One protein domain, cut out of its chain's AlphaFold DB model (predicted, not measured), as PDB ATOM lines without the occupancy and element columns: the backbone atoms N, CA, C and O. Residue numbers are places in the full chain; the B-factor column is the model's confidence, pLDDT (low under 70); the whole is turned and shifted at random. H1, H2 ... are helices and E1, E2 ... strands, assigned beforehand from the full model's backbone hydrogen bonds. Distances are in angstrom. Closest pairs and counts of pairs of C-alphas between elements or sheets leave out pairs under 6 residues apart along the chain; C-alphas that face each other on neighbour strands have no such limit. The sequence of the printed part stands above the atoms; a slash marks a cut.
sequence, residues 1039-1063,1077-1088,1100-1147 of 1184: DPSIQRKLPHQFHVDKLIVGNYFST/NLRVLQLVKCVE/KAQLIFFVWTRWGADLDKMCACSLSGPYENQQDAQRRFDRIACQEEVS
ATOM      1  N   ASP A1039      21.498 -44.863 -43.608       68.94
ATOM      2  CA  ASP A1039      21.015 -46.039 -44.335       68.94
ATOM      3  C   ASP A1039      19.776 -46.627 -43.611       68.94
ATOM      4  O   ASP A1039      19.877 -47.045 -42.452       68.94
ATOM      5  N   PRO A1040      18.593 -46.690 -44.258       63.47
ATOM      6  CA  PRO A1040      17.358 -47.160 -43.625       63.47
ATOM      7  C   PRO A1040      17.411 -48.638 -43.210       63.47
ATOM      8  O   PRO A1040      16.613 -49.080 -42.380       63.47
ATOM      9  N   SER A1041      18.356 -49.421 -43.747       67.94
ATOM     10  CA  SER A1041      18.564 -50.814 -43.342       67.94
ATOM     11  C   SER A1041      19.135 -50.961 -41.922       67.94
ATOM     12  O   SER A1041      18.950 -52.016 -41.309       67.94
ATOM     13  N   ILE A1042      19.744 -49.905 -41.362       72.31
ATOM     14  CA  ILE A1042      20.307 -49.896 -40.000       72.31
ATOM     15  C   ILE A1042      19.218 -50.164 -38.959       72.31
ATOM     16  O   ILE A1042      19.394 -51.012 -38.083       72.31
ATOM     17  N   GLN A1043      18.053 -49.520 -39.094       72.44
ATOM     18  CA  GLN A1043      16.952 -49.658 -38.134       72.44
ATOM     19  C   GLN A1043      16.365 -51.079 -38.104       72.44
ATOM     20  O   GLN A1043      15.828 -51.491 -37.081       72.44
ATOM     21  N   ARG A1044      16.494 -51.855 -39.192       69.44
ATOM     22  CA  ARG A1044      16.042 -53.258 -39.241       69.44
ATOM     23  C   ARG A1044      16.976 -54.221 -38.500       69.44
ATOM     24  O   ARG A1044      16.526 -55.297 -38.122       69.44
ATOM     25  N   LYS A1045      18.262 -53.877 -38.339       71.06
ATOM     26  CA  LYS A1045      19.270 -54.730 -37.677       71.06
ATOM     27  C   LYS A1045      19.609 -54.304 -36.244       71.06
ATOM     28  O   LYS A1045      20.287 -55.061 -35.553       71.06
ATOM     29  N   LEU A1046      19.175 -53.125 -35.797       74.00
ATOM     30  CA  LEU A1046      19.294 -52.713 -34.395       74.00
ATOM     31  C   LEU A1046      18.379 -53.568 -33.496       74.00
ATOM     32  O   LEU A1046      17.291 -53.955 -33.934       74.00
ATOM     33  N   PRO A1047      18.777 -53.854 -32.241       73.62
ATOM     34  CA  PRO A1047      17.879 -54.476 -31.271       73.62
ATOM     35  C   PRO A1047      16.612 -53.627 -31.100       73.62
ATOM     36  O   PRO A1047      16.697 -52.401 -31.103       73.62
ATOM     37  N   HIS A1048      15.447 -54.257 -30.903       66.75
ATOM     38  CA  HIS A1048      14.138 -53.577 -30.841       66.75
ATOM     39  C   HIS A1048      14.016 -52.484 -29.765       66.75
ATOM     40  O   HIS A1048      13.073 -51.702 -29.802       66.75
ATOM     41  N   GLN A1049      14.961 -52.435 -28.829       67.06
ATOM     42  CA  GLN A1049      15.052 -51.434 -27.772       67.06
ATOM     43  C   GLN A1049      15.725 -50.134 -28.229       67.06
ATOM     44  O   GLN A1049      15.629 -49.157 -27.508       67.06
ATOM     45  N   PHE A1050      16.389 -50.072 -29.391       73.62
ATOM     46  CA  PHE A1050      17.147 -48.889 -29.815       73.62
ATOM     47  C   PHE A1050      16.611 -48.265 -31.104       73.62
ATOM     48  O   PHE A1050      16.416 -48.932 -32.126       73.62
ATOM     49  N   HIS A1051      16.447 -46.945 -31.078       74.56
ATOM     50  CA  HIS A1051      16.105 -46.147 -32.247       74.56
ATOM     51  C   HIS A1051      17.255 -45.226 -32.645       74.56
ATOM     52  O   HIS A1051      17.930 -44.648 -31.790       74.56
ATOM     53  N   VAL A1052      17.486 -45.093 -33.951       73.38
ATOM     54  CA  VAL A1052      18.491 -44.175 -34.488       73.38
ATOM     55  C   VAL A1052      18.042 -42.726 -34.283       73.38
ATOM     56  O   VAL A1052      16.996 -42.324 -34.776       73.38
ATOM     57  N   ASP A1053      18.861 -41.938 -33.588       74.88
ATOM     58  CA  ASP A1053      18.619 -40.514 -33.319       74.88
ATOM     59  C   ASP A1053      19.333 -39.634 -34.356       74.88
ATOM     60  O   ASP A1053      18.719 -38.800 -35.020       74.88
ATOM     61  N   LYS A1054      20.646 -39.833 -34.551       77.56
ATOM     62  CA  LYS A1054      21.443 -38.964 -35.436       77.56
ATOM     63  C   LYS A1054      22.672 -39.654 -36.036       77.56
ATOM     64  O   LYS A1054      23.387 -40.371 -35.335       77.56
ATOM     65  N   LEU A1055      22.978 -39.368 -37.307       78.56
ATOM     66  CA  LEU A1055      24.264 -39.704 -37.938       78.56
ATOM     67  C   LEU A1055      25.363 -38.774 -37.419       78.56
ATOM     68  O   LEU A1055      25.200 -37.553 -37.443       78.56
ATOM     69  N   ILE A1056      26.483 -39.337 -36.972       79.00
ATOM     70  CA  ILE A1056      27.642 -38.549 -36.534       79.00
ATOM     71  C   ILE A1056      28.625 -38.388 -37.691       79.00
ATOM     72  O   ILE A1056      28.984 -37.263 -38.023       79.00
ATOM     73  N   VAL A1057      29.036 -39.499 -38.313       78.06
ATOM     74  CA  VAL A1057      29.986 -39.512 -39.440       78.06
ATOM     75  C   VAL A1057      29.620 -40.639 -40.405       78.06
ATOM     76  O   VAL A1057      29.326 -41.749 -39.964       78.06
ATOM     77  N   GLY A1058      29.656 -40.372 -41.712       76.56
ATOM     78  CA  GLY A1058      29.479 -41.375 -42.761       76.56
ATOM     79  C   GLY A1058      30.573 -41.271 -43.821       76.56
ATOM     80  O   GLY A1058      30.776 -40.195 -44.379       76.56
ATOM     81  N   ASN A1059      31.242 -42.387 -44.117       75.44
ATOM     82  CA  ASN A1059      32.234 -42.505 -45.182       75.44
ATOM     83  C   ASN A1059      31.733 -43.454 -46.273       75.44
ATOM     84  O   ASN A1059      31.102 -44.482 -46.009       75.44
ATOM     85  N   TYR A1060      32.048 -43.096 -47.512       71.44
ATOM     86  CA  TYR A1060      31.663 -43.837 -48.701       71.44
ATOM     87  C   TYR A1060      32.914 -44.241 -49.477       71.44
ATOM     88  O   TYR A1060      33.726 -43.389 -49.840       71.44
ATOM     89  N   PHE A1061      33.059 -45.538 -49.751       67.81
ATOM     90  CA  PHE A1061      34.198 -46.081 -50.480       67.81
ATOM     91  C   PHE A1061      33.716 -46.732 -51.778       67.81
ATOM     92  O   PHE A1061      32.973 -47.716 -51.765       67.81
ATOM     93  N   SER A1062      34.159 -46.196 -52.915       56.88
ATOM     94  CA  SER A1062      34.058 -46.870 -54.208       56.88
ATOM     95  C   SER A1062      35.354 -47.639 -54.474       56.88
ATOM     96  O   SER A1062      36.459 -47.119 -54.291       56.88
ATOM     97  N   THR A1063      35.240 -48.905 -54.873       51.78
ATOM     98  CA  THR A1063      36.376 -49.695 -55.370       51.78
ATOM     99  C   THR A1063      36.223 -49.839 -56.880       51.78
ATOM    100  O   THR A1063      35.238 -50.385 -57.370       51.78
ATOM    101  N   ASN A1077      31.222 -52.379 -56.630       53.41
ATOM    102  CA  ASN A1077      31.102 -52.783 -55.231       53.41
ATOM    103  C   ASN A1077      31.073 -51.534 -54.337       53.41
ATOM    104  O   ASN A1077      32.080 -50.838 -54.176       53.41
ATOM    105  N   LEU A1078      29.894 -51.245 -53.787       60.28
ATOM    106  CA  LEU A1078      29.643 -50.133 -52.875       60.28
ATOM    107  C   LEU A1078      29.937 -50.574 -51.437       60.28
ATOM    108  O   LEU A1078      29.425 -51.603 -50.984       60.28
ATOM    109  N   ARG A1079      30.750 -49.795 -50.713       66.31
ATOM    110  CA  ARG A1079      30.953 -49.964 -49.268       66.31
ATOM    111  C   ARG A1079      30.611 -48.678 -48.526       66.31
ATOM    112  O   ARG A1079      31.103 -47.602 -48.869       66.31
ATOM    113  N   VAL A1080      29.758 -48.804 -47.513       74.56
ATOM    114  CA  VAL A1080      29.261 -47.690 -46.692       74.56
ATOM    115  C   VAL A1080      29.605 -47.957 -45.230       74.56
ATOM    116  O   VAL A1080      29.297 -49.031 -44.707       74.56
ATOM    117  N   LEU A1081      30.230 -46.976 -44.574       81.06
ATOM    118  CA  LEU A1081      30.596 -47.005 -43.157       81.06
ATOM    119  C   LEU A1081      29.943 -45.810 -42.447       81.06
ATOM    120  O   LEU A1081      30.187 -44.669 -42.827       81.06
ATOM    121  N   GLN A1082      29.126 -46.050 -41.418       81.19
ATOM    122  CA  GLN A1082      28.397 -45.001 -40.689       81.19
ATOM    123  C   GLN A1082      28.531 -45.161 -39.169       81.19
ATOM    124  O   GLN A1082      28.300 -46.239 -38.631       81.19
ATOM    125  N   LEU A1083      28.862 -44.078 -38.466       82.81
ATOM    126  CA  LEU A1083      28.787 -43.969 -37.008       82.81
ATOM    127  C   LEU A1083      27.489 -43.258 -36.621       82.81
ATOM    128  O   LEU A1083      27.262 -42.103 -36.995       82.81
ATOM    129  N   VAL A1084      26.658 -43.936 -35.835       81.38
ATOM    130  CA  VAL A1084      25.290 -43.514 -35.536       81.38
ATOM    131  C   VAL A1084      25.059 -43.454 -34.027       81.38
ATOM    132  O   VAL A1084      25.469 -44.342 -33.278       81.38
ATOM    133  N   LYS A1085      24.376 -42.396 -33.584       81.25
ATOM    134  CA  LYS A1085      23.879 -42.224 -32.219       81.25
ATOM    135  C   LYS A1085      22.476 -42.816 -32.106       81.25
ATOM    136  O   LYS A1085      21.606 -42.458 -32.902       81.25
ATOM    137  N   CYS A1086      22.259 -43.676 -31.116       80.75
ATOM    138  CA  CYS A1086      20.976 -44.319 -30.848       80.75
ATOM    139  C   CYS A1086      20.472 -43.997 -29.432       80.75
ATOM    140  O   CYS A1086      21.260 -43.696 -28.531       80.75
ATOM    141  N   VAL A1087      19.153 -44.056 -29.251       76.75
ATOM    142  CA  VAL A1087      18.455 -43.839 -27.975       76.75
ATOM    143  C   VAL A1087      17.591 -45.061 -27.674       76.75
ATOM    144  O   VAL A1087      16.997 -45.636 -28.588       76.75
ATOM    145  N   GLU A1088      17.542 -45.472 -26.410       73.00
ATOM    146  CA  GLU A1088      16.716 -46.593 -25.961       73.00
ATOM    147  C   GLU A1088      15.235 -46.184 -25.868       73.00
ATOM    148  O   GLU A1088      14.905 -45.135 -25.311       73.00
ATOM    149  N   LYS A1100      18.188 -40.694 -16.643       47.19
ATOM    150  CA  LYS A1100      18.785 -40.029 -17.809       47.19
ATOM    151  C   LYS A1100      18.857 -41.067 -18.932       47.19
ATOM    152  O   LYS A1100      19.472 -42.104 -18.711       47.19
ATOM    153  N   ALA A1101      18.275 -40.781 -20.097       53.88
ATOM    154  CA  ALA A1101      18.425 -41.622 -21.283       53.88
ATOM    155  C   ALA A1101      19.920 -41.885 -21.536       53.88
ATOM    156  O   ALA A1101      20.689 -40.935 -21.733       53.88
ATOM    157  N   GLN A1102      20.346 -43.147 -21.452       59.97
ATOM    158  CA  GLN A1102      21.729 -43.525 -21.718       59.97
ATOM    159  C   GLN A1102      21.997 -43.351 -23.217       59.97
ATOM    160  O   GLN A1102      21.257 -43.847 -24.064       59.97
ATOM    161  N   LEU A1103      23.022 -42.562 -23.549       68.00
ATOM    162  CA  LEU A1103      23.423 -42.301 -24.929       68.00
ATOM    163  C   LEU A1103      24.309 -43.455 -25.390       68.00
ATOM    164  O   LEU A1103      25.345 -43.698 -24.777       68.00
ATOM    165  N   ILE A1104      23.917 -44.142 -26.462       79.94
ATOM    166  CA  ILE A1104      24.644 -45.308 -26.970       79.94
ATOM    167  C   ILE A1104      24.989 -45.105 -28.447       79.94
ATOM    168  O   ILE A1104      24.185 -44.607 -29.239       79.94
ATOM    169  N   PHE A1105      26.202 -45.492 -28.831       81.50
ATOM    170  CA  PHE A1105      26.743 -45.336 -30.178       81.50
ATOM    171  C   PHE A1105      26.970 -46.694 -30.846       81.50
ATOM    172  O   PHE A1105      27.415 -47.648 -30.207       81.50
ATOM    173  N   PHE A1106      26.716 -46.765 -32.153       81.81
ATOM    174  CA  PHE A1106      26.960 -47.949 -32.975       81.81
ATOM    175  C   PHE A1106      27.698 -47.577 -34.263       81.81
ATOM    176  O   PHE A1106      27.440 -46.532 -34.861       81.81
ATOM    177  N   VAL A1107      28.595 -48.455 -34.712       82.62
ATOM    178  CA  VAL A1107      29.286 -48.346 -36.004       82.62
ATOM    179  C   VAL A1107      28.732 -49.405 -36.950       82.62
ATOM    180  O   VAL A1107      28.822 -50.606 -36.678       82.62
ATOM    181  N   TRP A1108      28.160 -48.950 -38.059       80.94
ATOM    182  CA  TRP A1108      27.539 -49.750 -39.104       80.94
ATOM    183  C   TRP A1108      28.419 -49.843 -40.346       80.94
ATOM    184  O   TRP A1108      28.984 -48.849 -40.797       80.94
ATOM    185  N   THR A1109      28.477 -51.037 -40.927       78.62
ATOM    186  CA  THR A1109      29.203 -51.336 -42.167       78.62
ATOM    187  C   THR A1109      28.326 -52.148 -43.107       78.62
ATOM    188  O   THR A1109      27.748 -53.159 -42.699       78.62
ATOM    189  N   ARG A1110      28.263 -51.744 -44.376       70.81
ATOM    190  CA  ARG A1110      27.540 -52.456 -45.436       70.81
ATOM    191  C   ARG A1110      28.427 -52.683 -46.657       70.81
ATOM    192  O   ARG A1110      29.149 -51.778 -47.072       70.81
ATOM    193  N   TRP A1111      28.313 -53.884 -47.229       66.69
ATOM    194  CA  TRP A1111      29.114 -54.380 -48.346       66.69
ATOM    195  C   TRP A1111      28.173 -54.935 -49.431       66.69
ATOM    196  O   TRP A1111      27.407 -55.860 -49.148       66.69
ATOM    197  N   GLY A1112      28.222 -54.394 -50.654       55.69
ATOM    198  CA  GLY A1112      27.526 -54.958 -51.826       55.69
ATOM    199  C   GLY A1112      26.748 -53.941 -52.670       55.69
ATOM    200  O   GLY A1112      26.410 -52.858 -52.194       55.69
ATOM    201  N   ALA A1113      26.496 -54.290 -53.938       52.31
ATOM    202  CA  ALA A1113      26.003 -53.367 -54.964       52.31
ATOM    203  C   ALA A1113      24.467 -53.223 -55.057       52.31
ATOM    204  O   ALA A1113      24.027 -52.173 -55.511       52.31
ATOM    205  N   ASP A1114      23.658 -54.178 -54.573       46.03
ATOM    206  CA  ASP A1114      22.195 -54.158 -54.774       46.03
ATOM    207  C   ASP A1114      21.369 -54.451 -53.511       46.03
ATOM    208  O   ASP A1114      21.769 -55.199 -52.618       46.03
ATOM    209  N   LEU A1115      20.185 -53.831 -53.433       47.41
ATOM    210  CA  LEU A1115      19.327 -53.786 -52.243       47.41
ATOM    211  C   LEU A1115      18.574 -55.084 -51.902       47.41
ATOM    212  O   LEU A1115      18.084 -55.155 -50.780       47.41
ATOM    213  N   ASP A1116      18.537 -56.111 -52.762       42.97
ATOM    214  CA  ASP A1116      17.615 -57.241 -52.535       42.97
ATOM    215  C   ASP A1116      18.190 -58.665 -52.553       42.97
ATOM    216  O   ASP A1116      17.469 -59.584 -52.165       42.97
ATOM    217  N   LYS A1117      19.456 -58.927 -52.913       46.84
ATOM    218  CA  LYS A1117      19.992 -60.306 -52.860       46.84
ATOM    219  C   LYS A1117      21.459 -60.340 -52.410       46.84
ATOM    220  O   LYS A1117      22.365 -60.162 -53.208       46.84
ATOM    221  N   MET A1118      21.654 -60.612 -51.111       46.53
ATOM    222  CA  MET A1118      22.927 -60.869 -50.402       46.53
ATOM    223  C   MET A1118      23.865 -59.664 -50.168       46.53
ATOM    224  O   MET A1118      25.014 -59.656 -50.595       46.53
ATOM    225  N   CYS A1119      23.417 -58.672 -49.388       53.69
ATOM    226  CA  CYS A1119      24.320 -57.699 -48.753       53.69
ATOM    227  C   CYS A1119      24.871 -58.249 -47.422       53.69
ATOM    228  O   CYS A1119      24.099 -58.575 -46.514       53.69
ATOM    229  N   ALA A1120      26.196 -58.288 -47.262       57.59
ATOM    230  CA  ALA A1120      26.821 -58.539 -45.965       57.59
ATOM    231  C   ALA A1120      26.869 -57.218 -45.178       57.59
ATOM    232  O   ALA A1120      27.533 -56.263 -45.581       57.59
ATOM    233  N   CYS A1121      26.136 -57.139 -44.064       67.56
ATOM    234  CA  CYS A1121      26.146 -55.962 -43.189       67.56
ATOM    235  C   CYS A1121      26.484 -56.363 -41.757       67.56
ATOM    236  O   CYS A1121      25.820 -57.255 -41.213       67.56
ATOM    237  N   SER A1122      27.436 -55.657 -41.148       74.56
ATOM    238  CA  SER A1122      27.832 -55.810 -39.746       74.56
ATOM    239  C   SER A1122      27.573 -54.536 -38.940       74.56
ATOM    240  O   SER A1122      27.885 -53.425 -39.376       74.56
ATOM    241  N   LEU A1123      27.018 -54.724 -37.743       78.69
ATOM    242  CA  LEU A1123      26.797 -53.697 -36.728       78.69
ATOM    243  C   LEU A1123      27.752 -53.971 -35.562       78.69
ATOM    244  O   LEU A1123      27.828 -55.104 -35.094       78.69
ATOM    245  N   SER A1124      28.476 -52.955 -35.096       77.94
ATOM    246  CA  SER A1124      29.356 -53.064 -33.929       77.94
ATOM    247  C   SER A1124      28.991 -52.031 -32.863       77.94
ATOM    248  O   SER A1124      28.731 -50.870 -33.178       77.94
ATOM    249  N   GLY A1125      28.943 -52.476 -31.609       75.50
ATOM    250  CA  GLY A1125      28.407 -51.749 -30.454       75.50
ATOM    251  C   GLY A1125      27.573 -52.697 -29.577       75.50
ATOM    252  O   GLY A1125      27.478 -53.882 -29.914       75.50
ATOM    253  N   PRO A1126      26.959 -52.218 -28.483       74.88
ATOM    254  CA  PRO A1126      26.829 -50.815 -28.071       74.88
ATOM    255  C   PRO A1126      28.124 -50.217 -27.496       74.88
ATOM    256  O   PRO A1126      28.842 -50.880 -26.755       74.88
ATOM    257  N   TYR A1127      28.415 -48.954 -27.816       79.75
ATOM    258  CA  TYR A1127      29.471 -48.169 -27.167       79.75
ATOM    259  C   TYR A1127      28.847 -47.054 -26.325       79.75
ATOM    260  O   TYR A1127      28.053 -46.271 -26.840       79.75
ATOM    261  N   GLU A1128      29.229 -46.945 -25.055       76.31
ATOM    262  CA  GLU A1128      28.735 -45.888 -24.155       76.31
ATOM    263  C   GLU A1128      29.437 -44.541 -24.406       76.31
ATOM    264  O   GLU A1128      28.830 -43.474 -24.318       76.31
ATOM    265  N   ASN A1129      30.720 -44.578 -24.785       75.38
ATOM    266  CA  ASN A1129      31.532 -43.391 -25.045       75.38
ATOM    267  C   ASN A1129      31.713 -43.144 -26.548       75.38
ATOM    268  O   ASN A1129      32.215 -44.001 -27.280       75.38
ATOM    269  N   GLN A1130      31.409 -41.921 -26.999       77.25
ATOM    270  CA  GLN A1130      31.567 -41.512 -28.401       77.25
ATOM    271  C   GLN A1130      33.011 -41.676 -28.899       77.25
ATOM    272  O   GLN A1130      33.227 -42.059 -30.044       77.25
ATOM    273  N   GLN A1131      34.004 -41.410 -28.046       80.12
ATOM    274  CA  GLN A1131      35.418 -41.488 -28.424       80.12
ATOM    275  C   GLN A1131      35.862 -42.918 -28.755       80.12
ATOM    276  O   GLN A1131      36.642 -43.110 -29.685       80.12
ATOM    277  N   ASP A1132      35.350 -43.928 -28.049       77.62
ATOM    278  CA  ASP A1132      35.703 -45.326 -28.317       77.62
ATOM    279  C   ASP A1132      35.010 -45.849 -29.579       77.62
ATOM    280  O   ASP A1132      35.632 -46.549 -30.383       77.62
ATOM    281  N   ALA A1133      33.768 -45.416 -29.817       77.75
ATOM    282  CA  ALA A1133      33.072 -45.665 -31.075       77.75
ATOM    283  C   ALA A1133      33.800 -45.008 -32.263       77.75
ATOM    284  O   ALA A1133      33.986 -45.645 -33.300       77.75
ATOM    285  N   GLN A1134      34.292 -43.775 -32.089       80.25
ATOM    286  CA  GLN A1134      35.090 -43.063 -33.089       80.25
ATOM    287  C   GLN A1134      36.419 -43.786 -33.361       80.25
ATOM    288  O   GLN A1134      36.746 -44.046 -34.511       80.25
ATOM    289  N   ARG A1135      37.136 -44.242 -32.324       81.50
ATOM    290  CA  ARG A1135      38.364 -45.047 -32.486       81.50
ATOM    291  C   ARG A1135      38.125 -46.351 -33.242       81.50
ATOM    292  O   ARG A1135      39.030 -46.834 -33.924       81.50
ATOM    293  N   ARG A1136      36.952 -46.976 -33.082       78.19
ATOM    294  CA  ARG A1136      36.589 -48.170 -33.857       78.19
ATOM    295  C   ARG A1136      36.276 -47.812 -35.307       78.19
ATOM    296  O   ARG A1136      36.750 -48.521 -36.190       78.19
ATOM    297  N   PHE A1137      35.527 -46.734 -35.534       82.44
ATOM    298  CA  PHE A1137      35.241 -46.195 -36.865       82.44
ATOM    299  C   PHE A1137      36.539 -45.880 -37.624       82.44
ATOM    300  O   PHE A1137      36.737 -46.397 -38.720       82.44
ATOM    301  N   ASP A1138      37.463 -45.150 -36.999       80.94
ATOM    302  CA  ASP A1138      38.746 -44.765 -37.595       80.94
ATOM    303  C   ASP A1138      39.630 -45.990 -37.876       80.94
ATOM    304  O   ASP A1138      40.261 -46.066 -38.928       80.94
ATOM    305  N   ARG A1139      39.630 -47.005 -36.994       80.75
ATOM    306  CA  ARG A1139      40.352 -48.270 -37.238       80.75
ATOM    307  C   ARG A1139      39.838 -49.012 -38.468       80.75
ATOM    308  O   ARG A1139      40.649 -49.530 -39.228       80.75
ATOM    309  N   ILE A1140      38.519 -49.085 -38.645       75.06
ATOM    310  CA  ILE A1140      37.914 -49.752 -39.806       75.06
ATOM    311  C   ILE A1140      38.179 -48.931 -41.075       75.06
ATOM    312  O   ILE A1140      38.546 -49.505 -42.094       75.06
ATOM    313  N   ALA A1141      38.079 -47.599 -41.004       75.44
ATOM    314  CA  ALA A1141      38.405 -46.716 -42.122       75.44
ATOM    315  C   ALA A1141      39.880 -46.845 -42.559       75.44
ATOM    316  O   ALA A1141      40.149 -47.017 -43.743       75.44
ATOM    317  N   CYS A1142      40.822 -46.869 -41.610       69.81
ATOM    318  CA  CYS A1142      42.250 -47.054 -41.897       69.81
ATOM    319  C   CYS A1142      42.556 -48.441 -42.486       69.81
ATOM    320  O   CYS A1142      43.367 -48.550 -43.397       69.81
ATOM    321  N   GLN A1143      41.914 -49.512 -42.000       67.88
ATOM    322  CA  GLN A1143      42.091 -50.854 -42.578       67.88
ATOM    323  C   GLN A1143      41.647 -50.918 -44.050       67.88
ATOM    324  O   GLN A1143      42.288 -51.597 -44.857       67.88
ATOM    325  N   GLU A1144      40.588 -50.192 -44.414       63.41
ATOM    326  CA  GLU A1144      40.094 -50.098 -45.796       63.41
ATOM    327  C   GLU A1144      40.994 -49.216 -46.689       63.41
ATOM    328  O   GLU A1144      41.127 -49.478 -47.883       63.41
ATOM    329  N   GLU A1145      41.665 -48.203 -46.132       60.19
ATOM    330  CA  GLU A1145      42.666 -47.399 -46.855       60.19
ATOM    331  C   GLU A1145      43.983 -48.165 -47.067       60.19
ATOM    332  O   GLU A1145      44.529 -48.163 -48.170       60.19
ATOM    333  N   VAL A1146      44.457 -48.916 -46.068       53.25
ATOM    334  CA  VAL A1146      45.682 -49.735 -46.169       53.25
ATOM    335  C   VAL A1146      45.523 -50.875 -47.181       53.25
ATOM    336  O   VAL A1146      46.457 -51.182 -47.919       53.25
ATOM    337  N   SER A1147      44.331 -51.468 -47.297       49.34
ATOM    338  CA  SER A1147      44.061 -52.496 -48.316       49.34
ATOM    339  C   SER A1147      44.001 -51.948 -49.753       49.34
ATOM    340  O   SER A1147      44.136 -52.734 -50.689       49.34
TER     341      SER A1147
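This is residues 1039 to 1063, 1077 to 1088 and 1100 to 1147 of the 1184 residues of an uncharacterized protein of Phytophthora parasitica (UniProt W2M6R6). A twisted sheet of four antiparallel strands has one long helix, H2, packed over one of its faces and running along the strands, while the opposite face has only the four-residue helix H1 close to it. Bends in E1 and E2 turn one end of that side of the sheet toward the face where H1 lies. The printed part has 85 residues, with the named elements H1, E1, E2, E3, E4 and H2 along the chain, and the sheet's order is E1, E2, E3, E4. The class is mixed, helices and strands, in two layers, H2 on one face of the sheet. The whole is compact, with a radius of gyration of the C-alphas of 13.0 A, and its outline is flat, with spans of 42 by 30 by 15 A.

H1 is residues 1042 to 1045, with C-alpha 1042 at (20.307, -49.896, -40.000). E1, residues 1050 to 1062, measures 29.8 A from first to last C-alpha and bends by 79 degrees at residue 1053. E2, residues 1078 to 1088, measures 30.1 A and bends by 53 degrees at residue 1085. E3, residues 1103 to 1111, measures 27.0 A, with C-alpha 1103 at (23.423, -42.301, -24.929). E4, residues 1120 to 1127, measures 21.6 A. H2, residues 1130 to 1147, measures 25.9 A and ends with C-alpha 1147 at (44.061, -52.496, -48.316).

E1 and E4 are the edge strands of the sheet, and they are apart. E1 and E2 are antiparallel at 164 degrees, with N 1059 and O 1081 2.8 A apart, within hydrogen-bond range. E2 and E3 are antiparallel at 160 degrees, with N 1108 and O 1082 at 2.8 A. E3 and E4 form a hairpin, with N 1107 and O 1124 at 2.9 A. H2 is on the sheet at a height of 9.2 A, over E2 and E3, and its line stands at 8 degrees to that of E2 on the local plane. The closest C-alphas of E3 and H2 are those of Val 1107 and Phe 1137, 6.4 A apart. E1 and H2 are near each other. H1 is on the sheet on the opposite face, over none of the strands, at a height of 4.2 A, only just above the sheet's level. The closest C-alphas of H1 and E1 are those of Gln 1043 and Val 1052, 6.8 A apart. H1 and H2 are apart. In H2 every O i to N i+4 pair is within hydrogen-bond range; H1 is too short for such a pair.

The two C-alphas farthest apart are those of Thr 1063 and Lys 1100, 42.6 A. Residues 1064 to 1076 are not printed, with 6.1 A between C-alphas 1063 and 1077, and residues 1089 to 1099 are not printed, with 10.7 A between C-alphas 1088 and 1100. Of the links printed whole, H1 to E1 and E4 to H2 are tight and E3 to E4 is short. The mean pLDDT of the printed part is 70.1; 33 residues are under 70, among them 1111 to 1121 and 1142 to 1147.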